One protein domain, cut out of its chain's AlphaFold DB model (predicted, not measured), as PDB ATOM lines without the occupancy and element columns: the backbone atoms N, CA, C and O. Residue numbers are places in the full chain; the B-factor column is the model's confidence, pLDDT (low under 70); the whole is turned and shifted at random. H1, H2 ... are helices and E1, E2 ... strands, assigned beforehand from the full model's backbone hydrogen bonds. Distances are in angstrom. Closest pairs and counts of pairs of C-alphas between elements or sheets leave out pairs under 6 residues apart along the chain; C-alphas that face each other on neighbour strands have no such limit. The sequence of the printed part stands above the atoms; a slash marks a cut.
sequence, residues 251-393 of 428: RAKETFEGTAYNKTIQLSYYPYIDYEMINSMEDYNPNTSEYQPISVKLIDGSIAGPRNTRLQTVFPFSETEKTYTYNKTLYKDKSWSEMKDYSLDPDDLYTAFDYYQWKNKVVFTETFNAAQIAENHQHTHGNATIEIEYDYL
ATOM      1  N   ARG A 251     254.692 262.816 385.861       91.38
ATOM      2  CA  ARG A 251     255.894 262.541 385.066       91.38
ATOM      3  C   ARG A 251     257.129 263.096 385.765       91.38
ATOM      4  O   ARG A 251     257.159 264.270 386.138       91.38
ATOM      5  N   ALA A 252     258.134 262.253 385.954       94.44
ATOM      6  CA  ALA A 252     259.468 262.635 386.386       94.44
ATOM      7  C   ALA A 252     260.408 262.681 385.175       94.44
ATOM      8  O   ALA A 252     260.304 261.871 384.255       94.44
ATOM      9  N   LYS A 253     261.335 263.638 385.206       97.25
ATOM     10  CA  LYS A 253     262.475 263.739 384.295       97.25
ATOM     11  C   LYS A 253     263.699 264.004 385.159       97.25
ATOM     12  O   LYS A 253     263.813 265.081 385.741       97.25
ATOM     13  N   GLU A 254     264.554 263.002 385.301       97.75
ATOM     14  CA  GLU A 254     265.751 263.056 386.143       97.75
ATOM     15  C   GLU A 254     267.012 262.975 385.285       97.75
ATOM     16  O   GLU A 254     267.039 262.263 384.282       97.75
ATOM     17  N   THR A 255     268.058 263.695 385.689       97.50
ATOM     18  CA  THR A 255     269.361 263.699 385.017       97.50
ATOM     19  C   THR A 255     270.452 263.220 385.962       97.50
ATOM     20  O   THR A 255     270.511 263.645 387.116       97.50
ATOM     21  N   PHE A 256     271.337 262.364 385.460       96.31
ATOM     22  CA  PHE A 256     272.414 261.741 386.224       96.31
ATOM     23  C   PHE A 256     273.747 261.905 385.499       96.31
ATOM     24  O   PHE A 256     273.840 261.654 384.302       96.31
ATOM     25  N   GLU A 257     274.797 262.270 386.230       93.69
ATOM     26  CA  GLU A 257     276.161 262.390 385.699       93.69
ATOM     27  C   GLU A 257     276.816 261.005 385.555       93.69
ATOM     28  O   GLU A 257     277.787 260.677 386.235       93.69
ATOM     29  N   GLY A 258     276.249 260.174 384.680       91.62
ATOM     30  CA  GLY A 258     276.656 258.796 384.426       91.62
ATOM     31  C   GLY A 258     276.028 257.767 385.364       91.62
ATOM     32  O   GLY A 258     274.949 257.973 385.923       91.62
ATOM     33  N   THR A 259     276.688 256.618 385.503       92.56
ATOM     34  CA  THR A 259     276.205 255.494 386.318       92.56
ATOM     35  C   THR A 259     277.138 255.210 387.488       92.56
ATOM     36  O   THR A 259     278.320 255.553 387.483       92.56
ATOM     37  N   ALA A 260     276.613 254.541 388.515       90.75
ATOM     38  CA  ALA A 260     277.451 253.994 389.575       90.75
ATOM     39  C   ALA A 260     278.357 252.865 389.040       90.75
ATOM     40  O   ALA A 260     278.082 252.268 388.000       90.75
ATOM     41  N   TYR A 261     279.402 252.503 389.795       86.00
ATOM     42  CA  TYR A 261     280.356 251.443 389.418       86.00
ATOM     43  C   TYR A 261     279.684 250.101 389.076       86.00
ATOM     44  O   TYR A 261     280.122 249.371 388.196       86.00
ATOM     45  N   ASN A 262     278.566 249.796 389.734       89.88
ATOM     46  CA  ASN A 262     277.758 248.607 389.471       89.88
ATOM     47  C   ASN A 262     276.775 248.769 388.291       89.88
ATOM     48  O   ASN A 262     275.817 248.002 388.209       89.88
ATOM     49  N   LYS A 263     276.982 249.763 387.415       93.38
ATOM     50  CA  LYS A 263     276.175 250.049 386.216       93.38
ATOM     51  C   LYS A 263     274.730 250.461 386.517       93.38
ATOM     52  O   LYS A 263     273.856 250.343 385.661       93.38
ATOM     53  N   THR A 264     274.456 250.928 387.737       95.56
ATOM     54  CA  THR A 264     273.097 251.295 388.163       95.56
ATOM     55  C   THR A 264     272.895 252.797 388.296       95.56
ATOM     56  O   THR A 264     273.819 253.541 388.627       95.56
ATOM     57  N   ILE A 265     271.650 253.211 388.087       97.12
ATOM     58  CA  ILE A 265     271.110 254.522 388.432       97.12
ATOM     59  C   ILE A 265     269.984 254.317 389.434       97.12
ATOM     60  O   ILE A 265     269.135 253.442 389.256       97.12
ATOM     61  N   GLN A 266     269.989 255.120 390.493       96.81
ATOM     62  CA  GLN A 266     268.964 255.121 391.526       96.81
ATOM     63  C   GLN A 266     267.988 256.268 391.257       96.81
ATOM     64  O   GLN A 266     268.348 257.426 391.432       96.81
ATOM     65  N   LEU A 267     266.761 255.937 390.859       96.25
ATOM     66  CA  LEU A 267     265.694 256.913 390.640       96.25
ATOM     67  C   LEU A 267     265.143 257.421 391.973       96.25
ATOM     68  O   LEU A 267     265.113 256.670 392.965       96.25
ATOM     69  N   SER A 268     264.656 258.664 391.971       93.12
ATOM     70  CA  SER A 268     264.017 259.284 393.138       93.12
ATOM     71  C   SER A 268     262.692 258.606 393.502       93.12
ATOM     72  O   SER A 268     262.375 258.462 394.685       93.12
ATOM     73  N   TYR A 269     261.936 258.131 392.505       92.25
ATOM     74  CA  TYR A 269     260.632 257.490 392.689       92.25
ATOM     75  C   TYR A 269     260.582 256.089 392.068       92.25
ATOM     76  O   TYR A 269     261.456 255.684 391.306       92.25
ATOM     77  N   TYR A 270     259.554 255.318 392.426       92.00
ATOM     78  CA  TYR A 270     259.276 254.034 391.782       92.00
ATOM     79  C   TYR A 270     258.485 254.288 390.499       92.00
ATOM     80  O   TYR A 270     257.382 254.830 390.599       92.00
ATOM     81  N   PRO A 271     258.981 253.855 389.328       93.31
ATOM     82  CA  PRO A 271     258.215 253.947 388.098       93.31
ATOM     83  C   PRO A 271     256.852 253.264 388.232       93.31
ATOM     84  O   PRO A 271     256.746 252.125 388.697       93.31
ATOM     85  N   TYR A 272     255.797 253.991 387.891       91.56
ATOM     86  CA  TYR A 272     254.440 253.494 387.777       91.56
ATOM     87  C   TYR A 272     254.293 252.754 386.452       91.56
ATOM     88  O   TYR A 272     254.586 253.295 385.389       91.56
ATOM     89  N   ILE A 273     253.831 251.510 386.545       90.94
ATOM     90  CA  ILE A 273     253.603 250.632 385.404       90.94
ATOM     91  C   ILE A 273     252.097 250.367 385.317       90.94
ATOM     92  O   ILE A 273     251.538 249.705 386.199       90.94
ATOM     93  N   ASP A 274     251.446 250.858 384.261       90.50
ATOM     94  CA  ASP A 274     250.053 250.521 383.948       90.50
ATOM     95  C   ASP A 274     249.989 249.097 383.367       90.50
ATOM     96  O   ASP A 274     250.009 248.868 382.156       90.50
ATOM     97  N   TYR A 275     249.962 248.109 384.265       89.81
ATOM     98  CA  TYR A 275     249.876 246.700 383.887       89.81
ATOM     99  C   TYR A 275     248.565 246.355 383.176       89.81
ATOM    100  O   TYR A 275     248.551 245.398 382.408       89.81
ATOM    101  N   GLU A 276     247.472 247.088 383.409       89.38
ATOM    102  CA  GLU A 276     246.218 246.846 382.686       89.38
ATOM    103  C   GLU A 276     246.387 247.199 381.211       89.38
ATOM    104  O   GLU A 276     246.066 246.387 380.343       89.38
ATOM    105  N   MET A 277     246.980 248.364 380.929       90.81
ATOM    106  CA  MET A 277     247.302 248.787 379.569       90.81
ATOM    107  C   MET A 277     248.264 247.804 378.896       90.81
ATOM    108  O   MET A 277     247.970 247.311 377.807       90.81
ATOM    109  N   ILE A 278     249.364 247.445 379.565       93.75
ATOM    110  CA  ILE A 278     250.363 246.502 379.037       93.75
ATOM    111  C   ILE A 278     249.751 245.127 378.738       93.75
ATOM    112  O   ILE A 278     250.009 244.549 377.683       93.75
ATOM    113  N   ASN A 279     248.933 244.593 379.648       93.62
ATOM    114  CA  ASN A 279     248.327 243.273 379.479       93.62
ATOM    115  C   ASN A 279     247.189 243.268 378.451       93.62
ATOM    116  O   ASN A 279     246.871 242.207 377.921       93.62
ATOM    117  N   SER A 280     246.591 244.428 378.153       94.06
ATOM    118  CA  SER A 280     245.561 244.561 377.115       94.06
ATOM    119  C   SER A 280     246.118 244.541 375.685       94.06
ATOM    120  O   SER A 280     245.377 244.256 374.747       94.06
ATOM    121  N   MET A 281     247.414 244.818 375.509       94.44
ATOM    122  CA  MET A 281     248.090 244.783 374.211       94.44
ATOM    123  C   MET A 281     248.681 243.394 373.970       94.44
ATOM    124  O   MET A 281     249.468 242.925 374.787       94.44
ATOM    125  N   GLU A 282     248.352 242.736 372.856       92.75
ATOM    126  CA  GLU A 282     248.857 241.389 372.534       92.75
ATOM    127  C   GLU A 282     250.393 241.379 372.404       92.75
ATOM    128  O   GLU A 282     251.073 240.713 373.188       92.75
ATOM    129  N   ASP A 283     250.938 242.259 371.562       93.75
ATOM    130  CA  ASP A 283     252.373 242.349 371.253       93.75
ATOM    131  C   ASP A 283     253.048 243.570 371.900       93.75
ATOM    132  O   ASP A 283     253.757 244.344 371.255       93.75
ATOM    133  N   TYR A 284     252.797 243.784 373.194       96.25
ATOM    134  CA  TYR A 284     253.428 244.880 373.932       96.25
ATOM    135  C   TYR A 284     254.965 244.808 373.875       96.25
ATOM    136  O   TYR A 284     255.563 243.812 374.291       96.25
ATOM    137  N   ASN A 285     255.603 245.902 373.457       95.56
ATOM    138  CA  ASN A 285     257.051 246.069 373.437       95.56
ATOM    139  C   ASN A 285     257.423 247.439 374.031       95.56
ATOM    140  O   ASN A 285     257.001 248.469 373.501       95.56
ATOM    141  N   PRO A 286     258.260 247.494 375.082       95.94
ATOM    142  CA  PRO A 286     258.573 248.741 375.782       95.94
ATOM    143  C   PRO A 286     259.382 249.755 374.961       95.94
ATOM    144  O   PRO A 286     259.589 250.870 375.428       95.94
ATOM    145  N   ASN A 287     259.851 249.377 373.769       96.12
ATOM    146  CA  ASN A 287     260.630 250.230 372.871       96.12
ATOM    147  C   ASN A 287     259.807 250.792 371.706       96.12
ATOM    148  O   ASN A 287     260.209 251.784 371.111       96.12
ATOM    149  N   THR A 288     258.689 250.152 371.346       94.56
ATOM    150  CA  THR A 288     257.914 250.502 370.140       94.56
ATOM    151  C   THR A 288     256.435 250.742 370.399       94.56
ATOM    152  O   THR A 288     255.787 251.421 369.606       94.56
ATOM    153  N   SER A 289     255.881 250.223 371.496       94.94
ATOM    154  CA  SER A 289     254.500 250.506 371.881       94.94
ATOM    155  C   SER A 289     254.329 251.967 372.307       94.94
ATOM    156  O   SER A 289     255.274 252.612 372.759       94.94
ATOM    157  N   GLU A 290     253.096 252.469 372.198       92.00
ATOM    158  CA  GLU A 290     252.728 253.840 372.583       92.00
ATOM    159  C   GLU A 290     253.030 254.126 374.062       92.00
ATOM    160  O   GLU A 290     253.494 255.209 374.414       92.00
ATOM    161  N   TYR A 291     252.814 253.137 374.934       93.25
ATOM    162  CA  TYR A 291     253.120 253.253 376.354       93.25
ATOM    163  C   TYR A 291     254.505 252.691 376.687       93.25
ATOM    164  O   TYR A 291     254.719 251.475 376.708       93.25
ATOM    165  N   GLN A 292     255.434 253.592 377.001       94.25
ATOM    166  CA  GLN A 292     256.815 253.288 377.377       94.25
ATOM    167  C   GLN A 292     257.041 253.752 378.823       94.25
ATOM    168  O   GLN A 292     257.264 254.943 379.044       94.25
ATOM    169  N   PRO A 293     256.961 252.853 379.825       94.06
ATOM    170  CA  PRO A 293     256.967 253.251 381.232       94.06
ATOM    171  C   PRO A 293     258.222 254.015 381.653       94.06
ATOM    172  O   PRO A 293     258.181 254.822 382.581       94.06
ATOM    173  N   ILE A 294     259.346 253.725 380.992       97.00
ATOM    174  CA  ILE A 294     260.647 254.336 381.238       97.00
ATOM    175  C   ILE A 294     261.317 254.568 379.895       97.00
ATOM    176  O   ILE A 294     261.429 253.641 379.089       97.00
ATOM    177  N   SER A 295     261.795 255.792 379.706       96.69
ATOM    178  CA  SER A 295     262.552 256.229 378.545       96.69
ATOM    179  C   SER A 295     263.905 256.769 378.995       96.69
ATOM    180  O   SER A 295     263.991 257.502 379.980       96.69
ATOM    181  N   VAL A 296     264.968 256.378 378.293       98.12
ATOM    182  CA  VAL A 296     266.353 256.698 378.650       98.12
ATOM    183  C   VAL A 296     267.028 257.370 377.469       98.12
ATOM    184  O   VAL A 296     267.069 256.820 376.371       98.12
ATOM    185  N   LYS A 297     267.627 258.530 377.705       97.44
ATOM    186  CA  LYS A 297     268.393 259.276 376.713       97.44
ATOM    187  C   LYS A 297     269.788 259.549 377.259       97.44
ATOM    188  O   LYS A 297     269.945 259.908 378.423       97.44
ATOM    189  N   LEU A 298     270.800 259.397 376.413       96.56
ATOM    190  CA  LEU A 298     272.162 259.809 376.737       96.56
ATOM    191  C   LEU A 298     272.399 261.173 376.086       96.56
ATOM    192  O   LEU A 298     272.187 261.321 374.881       96.56
ATOM    193  N   ILE A 299     272.796 262.167 376.870       95.75
ATOM    194  CA  ILE A 299     273.029 263.551 376.442       95.75
ATOM    195  C   ILE A 299     274.412 264.023 376.888       95.75
ATOM    196  O   ILE A 299     275.064 263.371 377.703       95.75
ATOM    197  N   ASP A 300     274.865 265.136 376.304       87.94
ATOM    198  CA  ASP A 300     276.175 265.747 376.570       87.94
ATOM    199  C   ASP A 300     277.321 264.724 376.521       87.94
ATOM    200  O   ASP A 300     278.278 264.739 377.298       87.94
ATOM    201  N   GLY A 301     277.171 263.769 375.599       82.81
ATOM    202  CA  GLY A 301     277.980 262.572 375.544       82.81
ATOM    203  C   GLY A 301     279.269 262.740 374.749       82.81
ATOM    204  O   GLY A 301     279.388 263.524 373.811       82.81
ATOM    205  N   SER A 302     280.250 261.913 375.076       88.06
ATOM    206  CA  SER A 302     281.379 261.587 374.214       88.06
ATOM    207  C   SER A 302     281.369 260.083 373.960       88.06
ATOM    208  O   SER A 302     282.291 259.366 374.348       88.06
ATOM    209  N   ILE A 303     280.267 259.613 373.372       88.56
ATOM    210  CA  ILE A 303     279.977 258.192 373.172       88.56
ATOM    211  C   ILE A 303     280.574 257.744 371.840       88.56
ATOM    212  O   ILE A 303     280.383 258.398 370.815       88.56
ATOM    213  N   ALA A 304     281.302 256.635 371.839       87.62
ATOM    214  CA  ALA A 304     281.833 256.020 370.637       87.62
ATOM    215  C   ALA A 304     280.679 255.493 369.774       87.62
ATOM    216  O   ALA A 304     279.869 254.671 370.203       87.62
ATOM    217  N   GLY A 305     280.597 255.995 368.547       85.94
ATOM    218  CA  GLY A 305     279.637 255.564 367.544       85.94
ATOM    219  C   GLY A 305     280.287 254.691 366.466       85.94
ATOM    220  O   GLY A 305     281.519 254.630 366.361       85.94
ATOM    221  N   PRO A 306     279.475 254.070 365.595       82.56
ATOM    222  CA  PRO A 306     279.968 253.303 364.457       82.56
ATOM    223  C   PRO A 306     280.918 254.124 363.579       82.56
ATOM    224  O   PRO A 306     280.782 255.348 363.462       82.56
ATOM    225  N   ARG A 307     281.865 253.446 362.918       83.31
ATOM    226  CA  ARG A 307     282.857 254.071 362.016       83.31
ATOM    227  C   ARG A 307     283.689 255.177 362.690       83.31
ATOM    228  O   ARG A 307     283.996 256.186 362.059       83.31
ATOM    229  N   ASN A 308     284.061 254.976 363.958       80.44
ATOM    230  CA  ASN A 308     284.880 255.899 364.758       80.44
ATOM    231  C   ASN A 308     284.269 257.301 364.924       80.44
ATOM    232  O   ASN A 308     284.989 258.296 365.038       80.44
ATOM    233  N   THR A 309     282.940 257.395 364.925       86.00
ATOM    234  CA  THR A 309     282.241 258.655 365.204       86.00
ATOM    235  C   THR A 309     282.148 258.904 366.711       86.00
ATOM    236  O   THR A 309     282.311 257.988 367.517       86.00
ATOM    237  N   ARG A 310     281.900 260.159 367.112       88.81
ATOM    238  CA  ARG A 310     281.529 260.497 368.492       88.81
ATOM    239  C   ARG A 310     280.124 261.073 368.517       88.81
ATOM    240  O   ARG A 310     279.858 262.073 367.854       88.81
ATOM    241  N   LEU A 311     279.252 260.446 369.290       90.62
ATOM    242  CA  LEU A 311     277.864 260.842 369.456       90.62
ATOM    243  C   LEU A 311     277.742 261.749 370.680       90.62
ATOM    244  O   LEU A 311     278.220 261.414 371.765       90.62
ATOM    245  N   GLN A 312     277.105 262.902 370.477       93.75
ATOM    246  CA  GLN A 312     276.748 263.845 371.545       93.75
ATOM    247  C   GLN A 312     275.420 263.485 372.211       93.75
ATOM    248  O   GLN A 312     275.144 263.880 373.340       93.75
ATOM    249  N   THR A 313     274.568 262.752 371.500       95.00
ATOM    250  CA  THR A 313     273.256 262.337 371.980       95.00
ATOM    251  C   THR A 313     272.938 260.956 371.434       95.00
ATOM    252  O   THR A 313     273.209 260.680 370.267       95.00
ATOM    253  N   VAL A 314     272.355 260.113 372.280       95.62
ATOM    254  CA  VAL A 314     271.788 258.817 371.908       95.62
ATOM    255  C   VAL A 314     270.351 258.784 372.409       95.62
ATOM    256  O   VAL A 314     270.095 258.953 373.604       95.62
ATOM    257  N   PHE A 315     269.415 258.622 371.479       95.94
ATOM    258  CA  PHE A 315     267.982 258.631 371.758       95.94
ATOM    259  C   PHE A 315     267.474 257.232 372.145       95.94
ATOM    260  O   PHE A 315     268.147 256.236 371.867       95.94
ATOM    261  N   PRO A 316     266.288 257.137 372.774       95.62
ATOM    262  CA  PRO A 316     265.539 255.885 372.841       95.62
ATOM    263  C   PRO A 316     265.353 255.254 371.458       95.62
ATOM    264  O   PRO A 316     265.405 255.956 370.445       95.62
ATOM    265  N   PHE A 317     265.127 253.937 371.426       94.75
ATOM    266  CA  PHE A 317     264.908 253.186 370.191       94.75
ATOM    267  C   PHE A 317     263.943 253.889 369.226       94.75
ATOM    268  O   PHE A 317     262.829 254.270 369.583       94.75
ATOM    269  N   SER A 318     264.388 254.006 367.978       87.75
ATOM    270  CA  SER A 318     263.610 254.456 366.830       87.75
ATOM    271  C   SER A 318     264.139 253.734 365.596       87.75
ATOM    272  O   SER A 318     265.347 253.541 365.466       87.75
ATOM    273  N   GLU A 319     263.260 253.387 364.657       86.19
ATOM    274  CA  GLU A 319     263.639 252.726 363.398       86.19
ATOM    275  C   GLU A 319     264.596 253.567 362.536       86.19
ATOM    276  O   GLU A 319     265.288 253.043 361.663       86.19
ATOM    277  N   THR A 320     264.645 254.879 362.773       86.06
ATOM    278  CA  THR A 320     265.503 255.814 362.034       86.06
ATOM    279  C   THR A 320     266.906 255.941 362.616       86.06
ATOM    280  O   THR A 320     267.809 256.422 361.928       86.06
ATOM    281  N   GLU A 321     267.093 255.558 363.879       84.44
ATOM    282  CA  GLU A 321     268.342 255.762 364.601       84.44
ATOM    283  C   GLU A 321     269.242 254.538 364.476       84.44
ATOM    284  O   GLU A 321     268.821 253.400 364.669       84.44
ATOM    285  N   LYS A 322     270.522 254.773 364.175       85.62
ATOM    286  CA  LYS A 322     271.512 253.690 364.157       85.62
ATOM    287  C   LYS A 322     271.910 253.303 365.570       85.62
ATOM    288  O   LYS A 322     271.918 252.128 365.901       85.62
ATOM    289  N   THR A 323     272.218 254.290 366.404       91.00
ATOM    290  CA  THR A 323     272.615 254.068 367.792       91.00
ATOM    291  C   THR A 323     271.524 254.567 368.720       91.00
ATOM    292  O   THR A 323     271.092 255.710 368.594       91.00
ATOM    293  N   TYR A 324     271.095 253.724 369.654       95.25
ATOM    294  CA  TYR A 324     269.964 254.010 370.534       95.25
ATOM    295  C   TYR A 324     270.124 253.360 371.911       95.25
ATOM    296  O   TYR A 324     270.978 252.499 372.113       95.25
ATOM    297  N   THR A 325     269.296 253.759 372.873       97.25
ATOM    298  CA  THR A 325     269.105 253.011 374.124       97.25
ATOM    299  C   THR A 325     267.953 252.021 373.954       97.25
ATOM    300  O   THR A 325     266.974 252.307 373.258       97.25
ATOM    301  N   TYR A 326     268.065 250.841 374.564       97.44
ATOM    302  CA  TYR A 326     267.090 249.768 374.366       97.44
ATOM    303  C   TYR A 326     266.662 249.134 375.689       97.44
ATOM    304  O   TYR A 326     267.472 248.591 376.440       97.44
ATOM    305  N   ASN A 327     265.363 249.193 375.968       98.06
ATOM    306  CA  ASN A 327     264.750 248.655 377.170       98.06
ATOM    307  C   ASN A 327     264.536 247.139 377.037       98.06
ATOM    308  O   ASN A 327     263.769 246.676 376.190       98.06
ATOM    309  N   LYS A 328     265.183 246.364 377.905       97.88
ATOM    310  CA  LYS A 328     265.093 244.899 377.995       97.88
ATOM    311  C   LYS A 328     264.117 244.409 379.069       97.88
ATOM    312  O   LYS A 328     264.053 243.213 379.342       97.88
ATOM    313  N   THR A 329     263.355 245.309 379.689       97.56
ATOM    314  CA  THR A 329     262.379 244.958 380.732       97.56
ATOM    315  C   THR A 329     261.150 244.288 380.120       97.56
ATOM    316  O   THR A 329     260.439 244.880 379.311       97.56
ATOM    317  N   LEU A 330     260.853 243.064 380.550       96.06
ATOM    318  CA  LEU A 330     259.662 242.310 380.165       96.06
ATOM    319  C   LEU A 330     258.561 242.565 381.199       96.06
ATOM    320  O   LEU A 330     258.378 241.801 382.147       96.06
ATOM    321  N   TYR A 331     257.834 243.672 381.035       94.88
ATOM    322  CA  TYR A 331     256.853 244.130 382.026       94.88
ATOM    323  C   TYR A 331     255.696 243.143 382.250       94.88
ATOM    324  O   TYR A 331     255.262 242.989 383.388       94.88
ATOM    325  N   LYS A 332     255.236 242.419 381.219       93.06
ATOM    326  CA  LYS A 332     254.198 241.377 381.369       93.06
ATOM    327  C   LYS A 332     254.622 240.277 382.347       93.06
ATOM    328  O   LYS A 332     253.871 239.925 383.255       93.06
ATOM    329  N   ASP A 333     255.863 239.816 382.208       92.69
ATOM    330  CA  ASP A 333     256.415 238.700 382.984       92.69
ATOM    331  C   ASP A 333     257.143 239.152 384.256       92.69
ATOM    332  O   ASP A 333     257.609 238.324 385.039       92.69
ATOM    333  N   LYS A 334     257.259 240.471 384.470       90.44
ATOM    334  CA  LYS A 334     258.034 241.091 385.558       90.44
ATOM    335  C   LYS A 334     259.477 240.572 385.609       90.44
ATOM    336  O   LYS A 334     260.027 240.326 386.683       90.44
ATOM    337  N   SER A 335     260.073 240.401 384.434       94.44
ATOM    338  CA  SER A 335     261.438 239.913 384.240       94.44
ATOM    339  C   SER A 335     262.186 240.815 383.252       94.44
ATOM    340  O   SER A 335     261.729 241.913 382.934       94.44
ATOM    341  N   TRP A 336     263.355 240.393 382.784       95.81
ATOM    342  CA  TRP A 336     264.090 241.059 381.715       95.81
ATOM    343  C   TRP A 336     264.736 240.008 380.817       95.81
ATOM    344  O   TRP A 336     265.048 238.904 381.269       95.81
ATOM    345  N   SER A 337     264.918 240.341 379.543       95.62
ATOM    346  CA  SER A 337     265.639 239.484 378.604       95.62
ATOM    347  C   SER A 337     267.154 239.632 378.771       95.62
ATOM    348  O   SER A 337     267.635 240.578 379.397       95.62
ATOM    349  N   GLU A 338     267.914 238.717 378.170       96.00
ATOM    350  CA  GLU A 338     269.369 238.845 378.073       96.00
ATOM    351  C   GLU A 338     269.752 240.196 377.445       96.00
ATOM    352  O   GLU A 338     269.123 240.657 376.485       96.00
ATOM    353  N   MET A 339     270.751 240.847 378.041       95.75
ATOM    354  CA  MET A 339     271.303 242.103 377.543       95.75
ATOM    355  C   MET A 339     272.562 241.820 376.735       95.75
ATOM    356  O   MET A 339     273.359 240.962 377.118       95.75
ATOM    357  N   LYS A 340     272.761 242.570 375.655       93.50
ATOM    358  CA  LYS A 340     273.951 242.506 374.813       93.50
ATOM    359  C   LYS A 340     274.814 243.746 375.051       93.50
ATOM    360  O   LYS A 340     274.305 244.862 375.133       93.50
ATOM    361  N   ASP A 341     276.122 243.539 375.164       90.81
ATOM    362  CA  ASP A 341     277.080 244.640 375.247       90.81
ATOM    363  C   ASP A 341     277.054 245.464 373.955       90.81
ATOM    364  O   ASP A 341     276.894 244.924 372.855       90.81
ATOM    365  N   TYR A 342     277.219 246.780 374.086       90.25
ATOM    366  CA  TYR A 342     277.294 247.661 372.929       90.25
ATOM    367  C   TYR A 342     278.512 247.304 372.066       90.25
ATOM    368  O   TYR A 342     279.607 247.073 372.581       90.25
ATOM    369  N   SER A 343     278.316 247.257 370.748       86.56
ATOM    370  CA  SER A 343     279.349 246.889 369.781       86.56
ATOM    371  C   SER A 343     279.694 248.062 368.870       86.56
ATOM    372  O   SER A 343     278.819 248.779 368.385       86.56
ATOM    373  N   LEU A 344     280.992 248.240 368.617       83.81
ATOM    374  CA  LEU A 344     281.522 249.181 367.625       83.81
ATOM    375  C   LEU A 344     281.827 248.516 366.278       83.81
ATOM    376  O   LEU A 344     282.288 249.201 365.358       83.81
ATOM    377  N   ASP A 345     281.610 247.203 366.166       84.50
ATOM    378  CA  ASP A 345     281.815 246.475 364.921       84.50
ATOM    379  C   ASP A 345     280.879 247.049 363.840       84.50
ATOM    380  O   ASP A 345     279.660 247.051 364.027       84.50
ATOM    381  N   PRO A 346     281.413 247.584 362.723       78.69
ATOM    382  CA  PRO A 346     280.593 248.155 361.659       78.69
ATOM    383  C   PRO A 346     279.661 247.141 360.982       78.69
ATOM    384  O   PRO A 346     278.718 247.581 360.319       78.69
ATOM    385  N   ASP A 347     279.927 245.840 361.133       83.06
ATOM    386  CA  ASP A 347     279.098 244.754 360.610       83.06
ATOM    387  C   ASP A 347     278.044 244.277 361.632       83.06
ATOM    388  O   ASP A 347     277.122 243.540 361.271       83.06
ATOM    389  N   ASP A 348     278.122 244.726 362.895       81.94
ATOM    390  CA  ASP A 348     277.089 244.464 363.896       81.94
ATOM    391  C   ASP A 348     275.912 245.426 363.702       81.94
ATOM    392  O   ASP A 348     276.014 246.644 363.856       81.94
ATOM    393  N   LEU A 349     274.753 244.861 363.373       79.69
ATOM    394  CA  LEU A 349     273.510 245.615 363.221       79.69
ATOM    395  C   LEU A 349     272.918 246.053 364.573       79.69
ATOM    396  O   LEU A 349     271.943 246.806 364.595       79.69
ATOM    397  N   TYR A 350     273.475 245.579 365.693       85.00
ATOM    398  CA  TYR A 350     272.998 245.863 367.042       85.00
ATOM    399  C   TYR A 350     273.877 246.888 367.764       85.00
ATOM    400  O   TYR A 350     274.723 246.561 368.595       85.00
ATOM    401  N   THR A 351     273.638 248.159 367.472       88.69
ATOM    402  CA  THR A 351     274.337 249.292 368.085       88.69
ATOM    403  C   THR A 351     273.486 249.925 369.188       88.69
ATOM    404  O   THR A 351     273.149 251.106 369.130       88.69
ATOM    405  N   ALA A 352     273.115 249.129 370.194       93.44
ATOM    406  CA  ALA A 352     272.222 249.546 371.272       93.44
ATOM    407  C   ALA A 352     272.897 249.562 372.648       93.44
ATOM    408  O   ALA A 352     273.663 248.660 372.982       93.44
ATOM    409  N   PHE A 353     272.558 250.555 373.469       95.38
ATOM    410  CA  PHE A 353     272.855 250.551 374.900       95.38
ATOM    411  C   PHE A 353     271.687 249.923 375.656       95.38
ATOM    412  O   PHE A 353     270.669 250.576 375.913       95.38
ATOM    413  N   ASP A 354     271.841 248.645 375.986       97.25
ATOM    414  CA  ASP A 354     270.828 247.881 376.701       97.25
ATOM    415  C   ASP A 354     270.703 248.324 378.156       97.25
ATOM    416  O   ASP A 354     271.695 248.514 378.870       97.25
ATOM    417  N   TYR A 355     269.457 248.432 378.607       98.12
ATOM    418  CA  TYR A 355     269.133 248.643 380.006       98.12
ATOM    419  C   TYR A 355     267.871 247.887 380.411       98.12
ATOM    420  O   TYR A 355     267.005 247.596 379.589       98.12
ATOM    421  N   TYR A 356     267.722 247.616 381.703       98.12
ATOM    422  CA  TYR A 356     266.455 247.171 382.279       98.12
ATOM    423  C   TYR A 356     266.129 247.948 383.549       98.12
ATOM    424  O   TYR A 356     267.007 248.507 384.215       98.12
ATOM    425  N   GLN A 357     264.846 247.973 383.890       96.75
ATOM    426  CA  GLN A 357     264.370 248.500 385.151       96.75
ATOM    427  C   GLN A 357     264.220 247.385 386.179       96.75
ATOM    428  O   GLN A 357     263.625 246.337 385.941       96.75
ATOM    429  N   TRP A 358     264.714 247.667 387.380       94.62
ATOM    430  CA  TRP A 358     264.466 246.867 388.561       94.62
ATOM    431  C   TRP A 358     264.063 247.761 389.728       94.62
ATOM    432  O   TRP A 358     264.893 248.454 390.318       94.62
ATOM    433  N   LYS A 359     262.773 247.736 390.088       92.44
ATOM    434  CA  LYS A 359     262.191 248.633 391.104       92.44
ATOM    435  C   LYS A 359     262.445 250.097 390.721       92.44
ATOM    436  O   LYS A 359     262.171 250.488 389.596       92.44
ATOM    437  N   ASN A 360     262.993 250.911 391.614       93.81
ATOM    438  CA  ASN A 360     263.397 252.283 391.320       93.81
ATOM    439  C   ASN A 360     264.849 252.388 390.820       93.81
ATOM    440  O   ASN A 360     265.519 253.380 391.089       93.81
ATOM    441  N   LYS A 361     265.369 251.358 390.145       96.94
ATOM    442  CA  LYS A 361     266.702 251.380 389.539       96.94
ATOM    443  C   LYS A 361     266.632 251.118 388.049       96.94
ATOM    444  O   LYS A 361     265.825 250.305 387.606       96.94
ATOM    445  N   VAL A 362     267.542 251.747 387.320       98.06
ATOM    446  CA  VAL A 362     267.862 251.408 385.931       98.06
ATOM    447  C   VAL A 362     269.269 250.831 385.905       98.06
ATOM    448  O   VAL A 362     270.168 251.362 386.556       98.06
ATOM    449  N   VAL A 363     269.445 249.709 385.215       97.62
ATOM    450  CA  VAL A 363     270.705 248.966 385.154       97.62
ATOM    451  C   VAL A 363     271.128 248.836 383.700       97.62
ATOM    452  O   VAL A 363     270.339 248.360 382.890       97.62
ATOM    453  N   PHE A 364     272.356 249.244 383.393       96.56
ATOM    454  CA  PHE A 364     272.952 249.168 382.058       96.56
ATOM    455  C   PHE A 364     273.921 247.987 381.934       96.56
ATOM    456  O   PHE A 364     274.368 247.411 382.932       96.56
ATOM    457  N   THR A 365     274.305 247.666 380.699       93.44
ATOM    458  CA  THR A 365     275.411 246.741 380.398       93.44
ATOM    459  C   THR A 365     276.791 247.328 380.683       93.44
ATOM    460  O   THR A 365     277.734 246.573 380.919       93.44
ATOM    461  N   GLU A 366     276.919 248.652 380.793       90.50
ATOM    462  CA  GLU A 366     278.198 249.336 381.011       90.50
ATOM    463  C   GLU A 366     278.118 250.545 381.959       90.50
ATOM    464  O   GLU A 366     277.053 250.908 382.466       90.50
ATOM    465  N   THR A 367     279.279 251.144 382.246       89.88
ATOM    466  CA  THR A 367     279.388 252.353 383.075       89.88
ATOM    467  C   THR A 367     279.598 253.619 382.248       89.88
ATOM    468  O   THR A 367     280.378 253.588 381.297       89.88
ATOM    469  N   PHE A 368     279.023 254.742 382.692       89.81
ATOM    470  CA  PHE A 368     279.216 256.078 382.108       89.81
ATOM    471  C   PHE A 368     279.800 257.052 383.149       89.81
ATOM    472  O   PHE A 368     279.463 256.951 384.327       89.81
ATOM    473  N   ASN A 369     280.647 258.000 382.723       80.75
ATOM    474  CA  ASN A 369     281.242 259.090 383.531       80.75
ATOM    475  C   ASN A 369     281.989 258.685 384.813       80.75
ATOM    476  O   ASN A 369     282.166 259.502 385.720       80.75
ATOM    477  N   ALA A 370     282.495 257.462 384.921       65.44
ATOM    478  CA  ALA A 370     283.308 257.104 386.076       65.44
ATOM    479  C   ALA A 370     284.723 257.719 385.933       65.44
ATOM    480  O   ALA A 370     285.607 257.216 385.252       65.44
ATOM    481  N   ALA A 371     284.941 258.868 386.580       52.06
ATOM    482  CA  ALA A 371     286.211 259.605 386.553       52.06
ATOM    483  C   ALA A 371     287.359 258.927 387.341       52.06
ATOM    484  O   ALA A 371     288.485 259.420 387.342       52.06
ATOM    485  N   GLN A 372     287.100 257.806 388.019       50.38
ATOM    486  CA  GLN A 372     288.094 257.042 388.779       50.38
ATOM    487  C   GLN A 372     288.140 255.605 388.275       50.38
ATOM    488  O   GLN A 372     287.449 254.735 388.795       50.38
ATOM    489  N   ILE A 373     288.912 255.350 387.224       48.03
ATOM    490  CA  ILE A 373     288.951 254.026 386.618       48.03
ATOM    491  C   ILE A 373     290.372 253.710 386.156       48.03
ATOM    492  O   ILE A 373     290.764 254.074 385.058       48.03
ATOM    493  N   ALA A 374     291.111 252.956 386.963       47.66
ATOM    494  CA  ALA A 374     292.189 252.111 386.453       47.66
ATOM    495  C   ALA A 374     291.674 250.701 386.062       47.66
ATOM    496  O   ALA A 374     292.421 249.928 385.473       47.66
ATOM    497  N   GLU A 375     290.401 250.364 386.344       47.50
ATOM    498  CA  GLU A 375     289.887 248.975 386.305       47.50
ATOM    499  C   GLU A 375     288.732 248.677 385.305       47.50
ATOM    500  O   GLU A 375     288.520 247.521 384.968       47.50
ATOM    501  N   ASN A 376     288.026 249.668 384.744       46.41
ATOM    502  CA  ASN A 376     286.899 249.516 383.783       46.41
ATOM    503  C   ASN A 376     287.300 249.725 382.310       46.41
ATOM    504  O   ASN A 376     286.436 249.885 381.450       46.41
ATOM    505  N   HIS A 377     288.593 249.727 381.978       47.06
ATOM    506  CA  HIS A 377     289.065 250.042 380.622       47.06
ATOM    507  C   HIS A 377     288.642 249.053 379.521       47.06
ATOM    508  O   HIS A 377     288.925 249.317 378.355       47.06
ATOM    509  N   GLN A 378     287.981 247.936 379.841       54.25
ATOM    510  CA  GLN A 378     287.620 246.943 378.825       54.25
ATOM    511  C   GLN A 378     286.218 247.131 378.215       54.25
ATOM    512  O   GLN A 378     286.017 246.676 377.096       54.25
ATOM    513  N   HIS A 379     285.276 247.831 378.872       65.94
ATOM    514  CA  HIS A 379     283.864 247.869 378.431       65.94
ATOM    515  C   HIS A 379     283.139 249.191 378.746       65.94
ATOM    516  O   HIS A 379     282.033 249.180 379.280       65.94
ATOM    517  N   THR A 380     283.764 250.340 378.496       81.88
ATOM    518  CA  THR A 380     283.052 251.629 378.500       81.88
ATOM    519  C   THR A 380     283.234 252.297 377.151       81.88
ATOM    520  O   THR A 380     284.356 252.454 376.663       81.88
ATOM    521  N   HIS A 381     282.117 252.669 376.539       87.19
ATOM    522  CA  HIS A 381     282.086 253.273 375.216       87.19
ATOM    523  C   HIS A 381     281.957 254.790 375.276       87.19
ATOM    524  O   HIS A 381     281.910 255.438 374.234       87.19
ATOM    525  N   GLY A 382     281.964 255.387 376.465       84.75
ATOM    526  CA  GLY A 382     282.115 256.822 376.600       84.75
ATOM    527  C   GLY A 382     281.522 257.403 377.866       84.75
ATOM    528  O   GLY A 382     281.116 256.723 378.804       84.75
ATOM    529  N   ASN A 383     281.488 258.724 377.848       89.75
ATOM    530  CA  ASN A 383     280.933 259.558 378.898       89.75
ATOM    531  C   ASN A 383     279.583 260.095 378.429       89.75
ATOM    532  O   ASN A 383     279.461 260.429 377.253       89.75
ATOM    533  N   ALA A 384     278.584 260.156 379.303       92.81
ATOM    534  CA  ALA A 384     277.289 260.758 379.022       92.81
ATOM    535  C   ALA A 384     276.552 261.135 380.306       92.81
ATOM    536  O   ALA A 384     276.580 260.390 381.290       92.81
ATOM    537  N   THR A 385     275.834 262.252 380.255       95.69
ATOM    538  CA  THR A 385     274.761 262.547 381.202       95.69
ATOM    539  C   THR A 385     273.532 261.746 380.784       95.69
ATOM    540  O   THR A 385     273.192 261.654 379.604       95.69
ATOM    541  N   ILE A 386     272.880 261.107 381.746       97.38
ATOM    542  CA  ILE A 386     271.788 260.167 381.505       97.38
ATOM    543  C   ILE A 386     270.498 260.832 381.943       97.38
ATOM    544  O   ILE A 386     270.322 261.149 383.116       97.38
ATOM    545  N   GLU A 387     269.603 261.046 380.991       98.38
ATOM    546  CA  GLU A 387     268.272 261.590 381.203       98.38
ATOM    547  C   GLU A 387     267.261 260.440 381.205       98.38
ATOM    548  O   GLU A 387     267.205 259.652 380.260       98.38
ATOM    549  N   ILE A 388     266.470 260.332 382.272       98.38
ATOM    550  CA  ILE A 388     265.451 259.294 382.426       98.38
ATOM    551  C   ILE A 388     264.098 259.954 382.641       98.38
ATOM    552  O   ILE A 388     263.908 260.716 383.592       98.38
ATOM    553  N   GLU A 389     263.150 259.619 381.772       98.06
ATOM    554  CA  GLU A 389     261.752 260.016 381.891       98.06
ATOM    555  C   GLU A 389     260.889 258.816 382.258       98.06
ATOM    556  O   GLU A 389     260.994 257.754 381.642       98.06
ATOM    557  N   TYR A 390     260.036 258.985 383.264       96.56
ATOM    558  CA  TYR A 390     259.143 257.932 383.726       96.56
ATOM    559  C   TYR A 390     257.970 258.509 384.514       96.56
ATOM    560  O   TYR A 390     258.035 259.612 385.060       96.56
ATOM    561  N   ASP A 391     256.897 257.739 384.593       93.06
ATOM    562  CA  ASP A 391     255.707 258.097 385.352       93.06
ATOM    563  C   ASP A 391     255.778 257.541 386.781       93.06
ATOM    564  O   ASP A 391     256.384 256.500 387.010       93.06
ATOM    565  N   TYR A 392     255.168 258.201 387.764       90.31
ATOM    566  CA  TYR A 392     255.082 257.731 389.153       90.31
ATOM    567  C   TYR A 392     253.769 258.178 389.816       90.31
ATOM    568  O   TYR A 392     253.141 259.152 389.392       90.31
ATOM    569  N   LEU A 393     253.332 257.463 390.862       86.44
ATOM    570  CA  LEU A 393     252.150 257.836 391.652       86.44
ATOM    571  C   LEU A 393     252.519 258.706 392.854       86.44
ATOM    572  O   LEU A 393     253.678 258.806 393.247       86.44
TER     573      LEU A 393
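AT A GLANCE: This is residues 251 to 393 of the 428 residues of an uncharacterized protein of Enterococcus sp. 4E1_DIV0656 (UniProt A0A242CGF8). With little regular structure, this is a sandwich: antiparallel sheet E1 E8 E3 E4 faces mixed sheet E2 E7 E6 E5, with helix H1 off one end. The printed part has 143 residues, 56 in named elements, mostly strand. It is compact: radius of gyration of the C-alphas 15.0 A, spans 44 by 33 by 24 A.

IN THESE COORDINATES: Find C-alpha 251 at (255.894, 262.541, 385.066): E1 runs to residue 256, then come E2, 264 to 266; H1, 275 to 280; E3, 294 to 305; E4, 309 to 311; E5, 324 to 327; E6, 352 to 358; E7, 361 to 364; and E8, 29.8 A, from 382 to C-alpha 392 at (255.082, 257.731, 389.153).

HOW THE PARTS SIT: Between E1 and E8 look for N 254 and O 388, 2.9 A apart, within hydrogen-bond range. The closest C-alphas of E3 and E5, Val 296 and Thr 325, are 6.5 A apart. H1 has every O i to N i+4 pair within range.

THE WHOLE: pLDDT is under 70 at residues 370 to 379, in the long link E7 to E8.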